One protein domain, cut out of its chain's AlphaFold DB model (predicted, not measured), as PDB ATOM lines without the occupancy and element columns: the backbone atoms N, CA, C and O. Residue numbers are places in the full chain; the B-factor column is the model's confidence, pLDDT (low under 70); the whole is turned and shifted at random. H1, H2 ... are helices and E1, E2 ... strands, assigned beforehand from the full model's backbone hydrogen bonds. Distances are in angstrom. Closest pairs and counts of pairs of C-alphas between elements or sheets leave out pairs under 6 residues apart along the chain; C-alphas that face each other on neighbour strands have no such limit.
ATOM      1  N   ALA A  29      53.249  44.644 153.694       89.19
ATOM      2  CA  ALA A  29      53.871  44.584 152.382       89.19
ATOM      3  C   ALA A  29      54.208  46.001 151.909       89.19
ATOM      4  O   ALA A  29      53.465  46.958 152.151       89.19
ATOM      5  N   VAL A  30      55.326  46.143 151.213       90.50
ATOM      6  CA  VAL A  30      55.694  47.374 150.519       90.50
ATOM      7  C   VAL A  30      55.228  47.253 149.079       90.50
ATOM      8  O   VAL A  30      55.744  46.429 148.329       90.50
ATOM      9  N   CYS A  31      54.268  48.088 148.690       90.25
ATOM     10  CA  CYS A  31      53.765  48.173 147.326       90.25
ATOM     11  C   CYS A  31      54.475  49.298 146.578       90.25
ATOM     12  O   CYS A  31      54.357  50.472 146.937       90.25
ATOM     13  N   THR A  32      55.197  48.944 145.518       89.75
ATOM     14  CA  THR A  32      55.977  49.877 144.706       89.75
ATOM     15  C   THR A  32      55.405  49.996 143.299       89.75
ATOM     16  O   THR A  32      55.333  49.022 142.563       89.75
ATOM     17  N   PHE A  33      55.067  51.210 142.880       88.38
ATOM     18  CA  PHE A  33      54.726  51.536 141.503       88.38
ATOM     19  C   PHE A  33      55.928  52.154 140.791       88.38
ATOM     20  O   PHE A  33      56.475  53.167 141.243       88.38
ATOM     21  N   ASN A  34      56.327  51.570 139.660       87.06
ATOM     22  CA  ASN A  34      57.396  52.083 138.809       87.06
ATOM     23  C   ASN A  34      56.853  52.423 137.419       87.06
ATOM     24  O   ASN A  34      56.490  51.533 136.651       87.06
ATOM     25  N   GLN A  35      56.844  53.709 137.069       81.69
ATOM     26  CA  GLN A  35      56.516  54.128 135.710       81.69
ATOM     27  C   GLN A  35      57.354  55.334 135.287       81.69
ATOM     28  O   GLN A  35      57.436  56.329 136.002       81.69
ATOM     29  N   GLU A  36      57.994  55.235 134.118       79.75
ATOM     30  CA  GLU A  36      58.741  56.327 133.466       79.75
ATOM     31  C   GLU A  36      59.759  57.053 134.376       79.75
ATOM     32  O   GLU A  36      60.000  58.253 134.249       79.75
ATOM     33  N   GLY A  37      60.393  56.320 135.299       80.88
ATOM     34  CA  GLY A  37      61.390  56.868 136.227       80.88
ATOM     35  C   GLY A  37      60.810  57.498 137.497       80.88
ATOM     36  O   GLY A  37      61.573  58.007 138.318       80.88
ATOM     37  N   VAL A  38      59.490  57.435 137.688       76.31
ATOM     38  CA  VAL A  38      58.817  57.738 138.953       76.31
ATOM     39  C   VAL A  38      58.638  56.436 139.724       76.31
ATOM     40  O   VAL A  38      58.117  55.457 139.195       76.31
ATOM     41  N   ASN A  39      59.099  56.430 140.974       84.94
ATOM     42  CA  ASN A  39      59.007  55.285 141.865       84.94
ATOM     43  C   ASN A  39      58.242  55.716 143.124       84.94
ATOM     44  O   ASN A  39      58.714  56.582 143.863       84.94
ATOM     45  N   ILE A  40      57.039  55.180 143.314       86.31
ATOM     46  CA  ILE A  40      56.168  55.468 144.462       86.31
ATOM     47  C   ILE A  40      56.099  54.188 145.275       86.31
ATOM     48  O   ILE A  40      55.732  53.158 144.730       86.31
ATOM     49  N   SER A  41      56.480  54.234 146.547       87.44
ATOM     50  CA  SER A  41      56.390  53.078 147.441       87.44
ATOM     51  C   SER A  41      55.515  53.426 148.632       87.44
ATOM     52  O   SER A  41      55.718  54.470 149.253       87.44
ATOM     53  N   GLU A  42      54.566  52.555 148.946       87.69
ATOM     54  CA  GLU A  42      53.656  52.697 150.079       87.69
ATOM     55  C   GLU A  42      53.666  51.415 150.914       87.69
ATOM     56  O   GLU A  42      53.753  50.313 150.376       87.69
ATOM     57  N   SER A  43      53.612  51.561 152.239       89.06
ATOM     58  CA  SER A  43      53.524  50.426 153.161       89.06
ATOM     59  C   SER A  43      52.058  50.118 153.431       89.06
ATOM     60  O   SER A  43      51.335  50.970 153.952       89.06
ATOM     61  N   VAL A  44      51.651  48.898 153.105       90.94
ATOM     62  CA  VAL A  44      50.304  48.369 153.307       90.94
ATOM     63  C   VAL A  44      50.380  47.295 154.377       90.94
ATOM     64  O   VAL A  44      51.060  46.294 154.187       90.94
ATOM     65  N   CYS A  45      49.688  47.476 155.493       90.81
ATOM     66  CA  CYS A  45      49.712  46.537 156.611       90.81
ATOM     67  C   CYS A  45      48.380  45.817 156.777       90.81
ATOM     68  O   CYS A  45      47.327  46.427 156.643       90.81
ATOM     69  N   GLU A  46      48.418  44.535 157.115       91.75
ATOM     70  CA  GLU A  46      47.238  43.802 157.565       91.75
ATOM     71  C   GLU A  46      46.912  44.182 159.020       91.75
ATOM     72  O   GLU A  46      47.734  44.018 159.929       91.75
ATOM     73  N   GLY A  47      45.713  44.721 159.240       88.81
ATOM     74  CA  GLY A  47      45.182  45.001 160.571       88.81
ATOM     75  C   GLY A  47      44.600  43.757 161.244       88.81
ATOM     76  O   GLY A  47      44.260  42.774 160.593       88.81
ATOM     77  N   GLU A  48      44.399  43.808 162.564       87.94
ATOM     78  CA  GLU A  48      43.808  42.691 163.333       87.94
ATOM     79  C   GLU A  48      42.377  42.319 162.892       87.94
ATOM     80  O   GLU A  48      41.880  41.235 163.189       87.94
ATOM     81  N   ASN A  49      41.696  43.229 162.198       90.00
ATOM     82  CA  ASN A  49      40.384  43.040 161.587       90.00
ATOM     83  C   ASN A  49      40.429  42.408 160.182       90.00
ATOM     84  O   ASN A  49      39.360  42.170 159.625       90.00
ATOM     85  N   GLY A  50      41.616  42.142 159.622       90.69
ATOM     86  CA  GLY A  50      41.814  41.621 158.262       90.69
ATOM     87  C   GLY A  50      41.809  42.693 157.166       90.69
ATOM     88  O   GLY A  50      41.961  42.376 155.991       90.69
ATOM     89  N   ASN A  51      41.653  43.969 157.527       94.31
ATOM     90  CA  ASN A  51      41.663  45.064 156.561       94.31
ATOM     91  C   ASN A  51      43.090  45.530 156.247       94.31
ATOM     92  O   ASN A  51      43.996  45.402 157.071       94.31
ATOM     93  N   ALA A  52      43.268  46.161 155.089       93.06
ATOM     94  CA  ALA A  52      44.483  46.877 154.737       93.06
ATOM     95  C   ALA A  52      44.563  48.220 155.475       93.06
ATOM     96  O   ALA A  52      43.591  48.982 155.523       93.06
ATOM     97  N   TYR A  53      45.746  48.542 155.984       91.94
ATOM     98  CA  TYR A  53      46.083  49.798 156.638       91.94
ATOM     99  C   TYR A  53      47.180  50.514 155.861       91.94
ATOM    100  O   TYR A  53      48.217  49.929 155.551       91.94
ATOM    101  N   LEU A  54      46.978  51.802 155.602       89.00
ATOM    102  CA  LEU A  54      47.967  52.684 154.986       89.00
ATOM    103  C   LEU A  54      48.358  53.752 155.993       89.00
ATOM    104  O   LEU A  54      47.519  54.567 156.371       89.00
ATOM    105  N   ASN A  55      49.624  53.784 156.412       83.94
ATOM    106  CA  ASN A  55      50.096  54.742 157.423       83.94
ATOM    107  C   ASN A  55      49.175  54.763 158.667       83.94
ATOM    108  O   ASN A  55      48.672  55.821 159.054       83.94
ATOM    109  N   ASP A  56      48.885  53.578 159.215       82.38
ATOM    110  CA  ASP A  56      48.005  53.358 160.376       82.38
ATOM    111  C   ASP A  56      46.530  53.763 160.185       82.38
ATOM    112  O   ASP A  56      45.762  53.824 161.148       82.38
ATOM    113  N   GLN A  57      46.092  54.008 158.946       87.88
ATOM    114  CA  GLN A  57      44.690  54.274 158.622       87.88
ATOM    115  C   GLN A  57      44.035  53.050 157.990       87.88
ATOM    116  O   GLN A  57      44.468  52.599 156.931       87.88
ATOM    117  N   ASP A  58      42.963  52.566 158.622       90.75
ATOM    118  CA  ASP A  58      42.116  51.494 158.092       90.75
ATOM    119  C   ASP A  58      41.466  51.949 156.779       90.75
ATOM    120  O   ASP A  58      40.724  52.937 156.740       90.75
ATOM    121  N   THR A  59      41.741  51.226 155.699       91.56
ATOM    122  CA  THR A  59      41.153  51.494 154.380       91.56
ATOM    123  C   THR A  59      39.720  50.984 154.263       91.56
ATOM    124  O   THR A  59      39.023  51.345 153.317       91.56
ATOM    125  N   THR A  60      39.258  50.169 155.218       94.94
ATOM    126  CA  THR A  60      38.003  49.399 155.215       94.94
ATOM    127  C   THR A  60      37.915  48.325 154.128       94.94
ATOM    128  O   THR A  60      36.868  47.699 153.974       94.94
ATOM    129  N   ILE A  61      39.005  48.118 153.388       94.00
ATOM    130  CA  ILE A  61      39.149  47.115 152.332       94.00
ATOM    131  C   ILE A  61      39.933  45.946 152.920       94.00
ATOM    132  O   ILE A  61      40.869  46.165 153.686       94.00
ATOM    133  N   ASP A  62      39.551  44.722 152.566       95.50
ATOM    134  CA  ASP A  62      40.295  43.512 152.920       95.50
ATOM    135  C   ASP A  62      41.758  43.594 152.440       95.50
ATOM    136  O   ASP A  62      42.041  44.141 151.372       95.50
ATOM    137  N   TYR A  63      42.699  43.088 153.242       92.56
ATOM    138  CA  TYR A  63      44.126  43.161 152.926       92.56
ATOM    139  C   TYR A  63      44.481  42.465 151.605       92.56
ATOM    140  O   TYR A  63      45.161  43.063 150.770       92.56
ATOM    141  N   GLU A  64      43.996  41.243 151.374       93.31
ATOM    142  CA  GLU A  64      44.288  40.497 150.145       93.31
ATOM    143  C   GLU A  64      43.643  41.170 148.925       93.31
ATOM    144  O   GLU A  64      44.268  41.271 147.865       93.31
ATOM    145  N   GLU A  65      42.420  41.693 149.076       94.75
ATOM    146  CA  GLU A  65      41.738  42.460 148.024       94.75
ATOM    147  C   GLU A  65      42.510  43.737 147.663       94.75
ATOM    148  O   GLU A  65      42.687  44.043 146.479       94.75
ATOM    149  N   TYR A  66      43.007  44.467 148.665       93.62
ATOM    150  CA  TYR A  66      43.796  45.676 148.446       93.62
ATOM    151  C   TYR A  66      45.085  45.366 147.678       93.62
ATOM    152  O   TYR A  66      45.372  46.030 146.681       93.62
ATOM    153  N   ILE A  67      45.841  44.350 148.110       92.38
ATOM    154  CA  ILE A  67      47.090  43.937 147.452       92.38
ATOM    155  C   ILE A  67      46.814  43.509 146.009       92.38
ATOM    156  O   ILE A  67      47.440  44.036 145.092       92.38
ATOM    157  N   SER A  68      45.822  42.643 145.782       94.31
ATOM    158  CA  SER A  68      45.485  42.184 144.431       94.31
ATOM    159  C   SER A  68      45.070  43.335 143.508       94.31
ATOM    160  O   SER A  68      45.398  43.315 142.322       94.31
ATOM    161  N   SER A  69      44.350  44.332 144.028       93.12
ATOM    162  CA  SER A  69      43.944  45.526 143.277       93.12
ATOM    163  C   SER A  69      45.129  46.446 142.964       93.12
ATOM    164  O   SER A  69      45.231  46.989 141.859       93.12
ATOM    165  N   ALA A  70      46.057  46.600 143.912       90.94
ATOM    166  CA  ALA A  70      47.293  47.344 143.705       90.94
ATOM    167  C   ALA A  70      48.154  46.679 142.617       90.94
ATOM    168  O   ALA A  70      48.623  47.365 141.707       90.94
ATOM    169  N   GLU A  71      48.292  45.352 142.651       92.31
ATOM    170  CA  GLU A  71      49.025  44.584 141.641       92.31
ATOM    171  C   GLU A  71      48.381  44.658 140.249       92.31
ATOM    172  O   GLU A  71      49.083  44.885 139.262       92.31
ATOM    173  N   ASP A  72      47.049  44.569 140.149       92.75
ATOM    174  CA  ASP A  72      46.317  44.779 138.885       92.75
ATOM    175  C   ASP A  72      46.517  46.204 138.336       92.75
ATOM    176  O   ASP A  72      46.644  46.418 137.128       92.75
ATOM    177  N   SER A  73      46.651  47.180 139.238       89.88
ATOM    178  CA  SER A  73      46.956  48.577 138.908       89.88
ATOM    179  C   SER A  73      48.432  48.815 138.539       89.88
ATOM    180  O   SER A  73      48.791  49.928 138.145       89.88
ATOM    181  N   GLY A  74      49.288  47.791 138.639       88.62
ATOM    182  CA  GLY A  74      50.705  47.837 138.270       88.62
ATOM    183  C   GLY A  74      51.670  48.152 139.415       88.62
ATOM    184  O   GLY A  74      52.813  48.527 139.147       88.62
ATOM    185  N   TYR A  75      51.234  48.044 140.670       90.62
ATOM    186  CA  TYR A  75      52.139  48.038 141.818       90.62
ATOM    187  C   TYR A  75      52.768  46.647 141.981       90.62
ATOM    188  O   TYR A  75      52.170  45.634 141.650       90.62
ATOM    189  N   GLU A  76      53.976  46.584 142.524       90.56
ATOM    190  CA  GLU A  76      54.629  45.346 142.946       90.56
ATOM    191  C   GLU A  76      54.662  45.328 144.476       90.56
ATOM    192  O   GLU A  76      55.347  46.157 145.075       90.56
ATOM    193  N   CYS A  77      53.916  44.422 145.113       88.62
ATOM    194  CA  CYS A  77      53.834  44.317 146.573       88.62
ATOM    195  C   CYS A  77      54.707  43.156 147.088       88.62
ATOM    196  O   CYS A  77      54.572  42.032 146.609       88.62
ATOM    197  N   ASN A  78      55.625  43.413 148.031       82.56
ATOM    198  CA  ASN A  78      56.494  42.400 148.672       82.56
ATOM    199  C   ASN A  78      56.586  42.556 150.190       82.56
ATOM    200  O   ASN A  78      56.507  43.711 150.665       82.56
TER     201      ASN A  78
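This is residues 29 to 78 of the 78 residues of an uncharacterized protein of Flavobacterium sp. (UniProt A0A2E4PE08). A strongly twisted antiparallel sheet of five strands curls like part of a barrel, with one helix, H1, packed over one face. The long hairpin of E1 and E2 makes one end of the elongated shape, and the smaller hairpin of E3 and E4 lies toward the other end. The 50 printed residues have one named helix and five named strands, in the order E1, E2, E3, E4, H1, E5 along the chain, and the sheet's order is E4, E3, E2, E1, E5. The class is mixed, helices and strands; the whole is compact, with a radius of gyration of the C-alphas of 10.8 A, and spans 36 by 19 by 16 A.

E1, residues 29 to 35, and E2, residues 38 to 46, form an antiparallel hairpin at 160 degrees, with N 31 and O 42 at 2.8 A, within hydrogen-bond range. E2 and E3, residues 51 to 54, form a second hairpin at 138 degrees, with N 53 and O 45 at 2.7 A. The pairing of E2 is staggered: residues 38 to 44 pair with E1 and 44 to 46 with E3. E3 and E4, residues 57 to 62, form a third hairpin at 143 degrees, with N 52 and O 61 at 2.8 A. E1 to E4 make a meander, each strand the antiparallel neighbour of the one before. H1, residues 63 to 72, is on the sheet, making two layers, a helix on one face of a sheet. The closest C-alphas of H1 and E3 are those of Tyr 63 and Ala 52, 4.1 A apart. In H1 every O i to N i+4 pair is within hydrogen-bond range. E5, residues 75 to 77, is an edge strand, antiparallel to E1 at 154 degrees, with N 32 and O 76 at 2.8 A. The closest C-alphas of H1 and E5 are those of Ile 67 and Cys 77, 6.8 A apart. E4, the other edge strand, is apart from E5.

E1 begins at C-alpha 29, (53.871, 44.584, 152.382), and is 19.4 A long. E2 is 26.0 A long, E3 10.0 A and E4 12.9 A. H1 is 14.3 A long and begins at C-alpha 63, (44.126, 43.161, 152.926). E5 is 6.3 A long and ends at C-alpha 77, (53.834, 44.317, 146.573).

The two C-alphas farthest apart are those of Glu 36 and Asn 49, 36.1 A, while those of Ala 29 and Asn 78 are 5.0 A apart. The printed part has no cut, and its five links are tight. The mean pLDDT of the printed part is 89.4, and no printed residue is under 70.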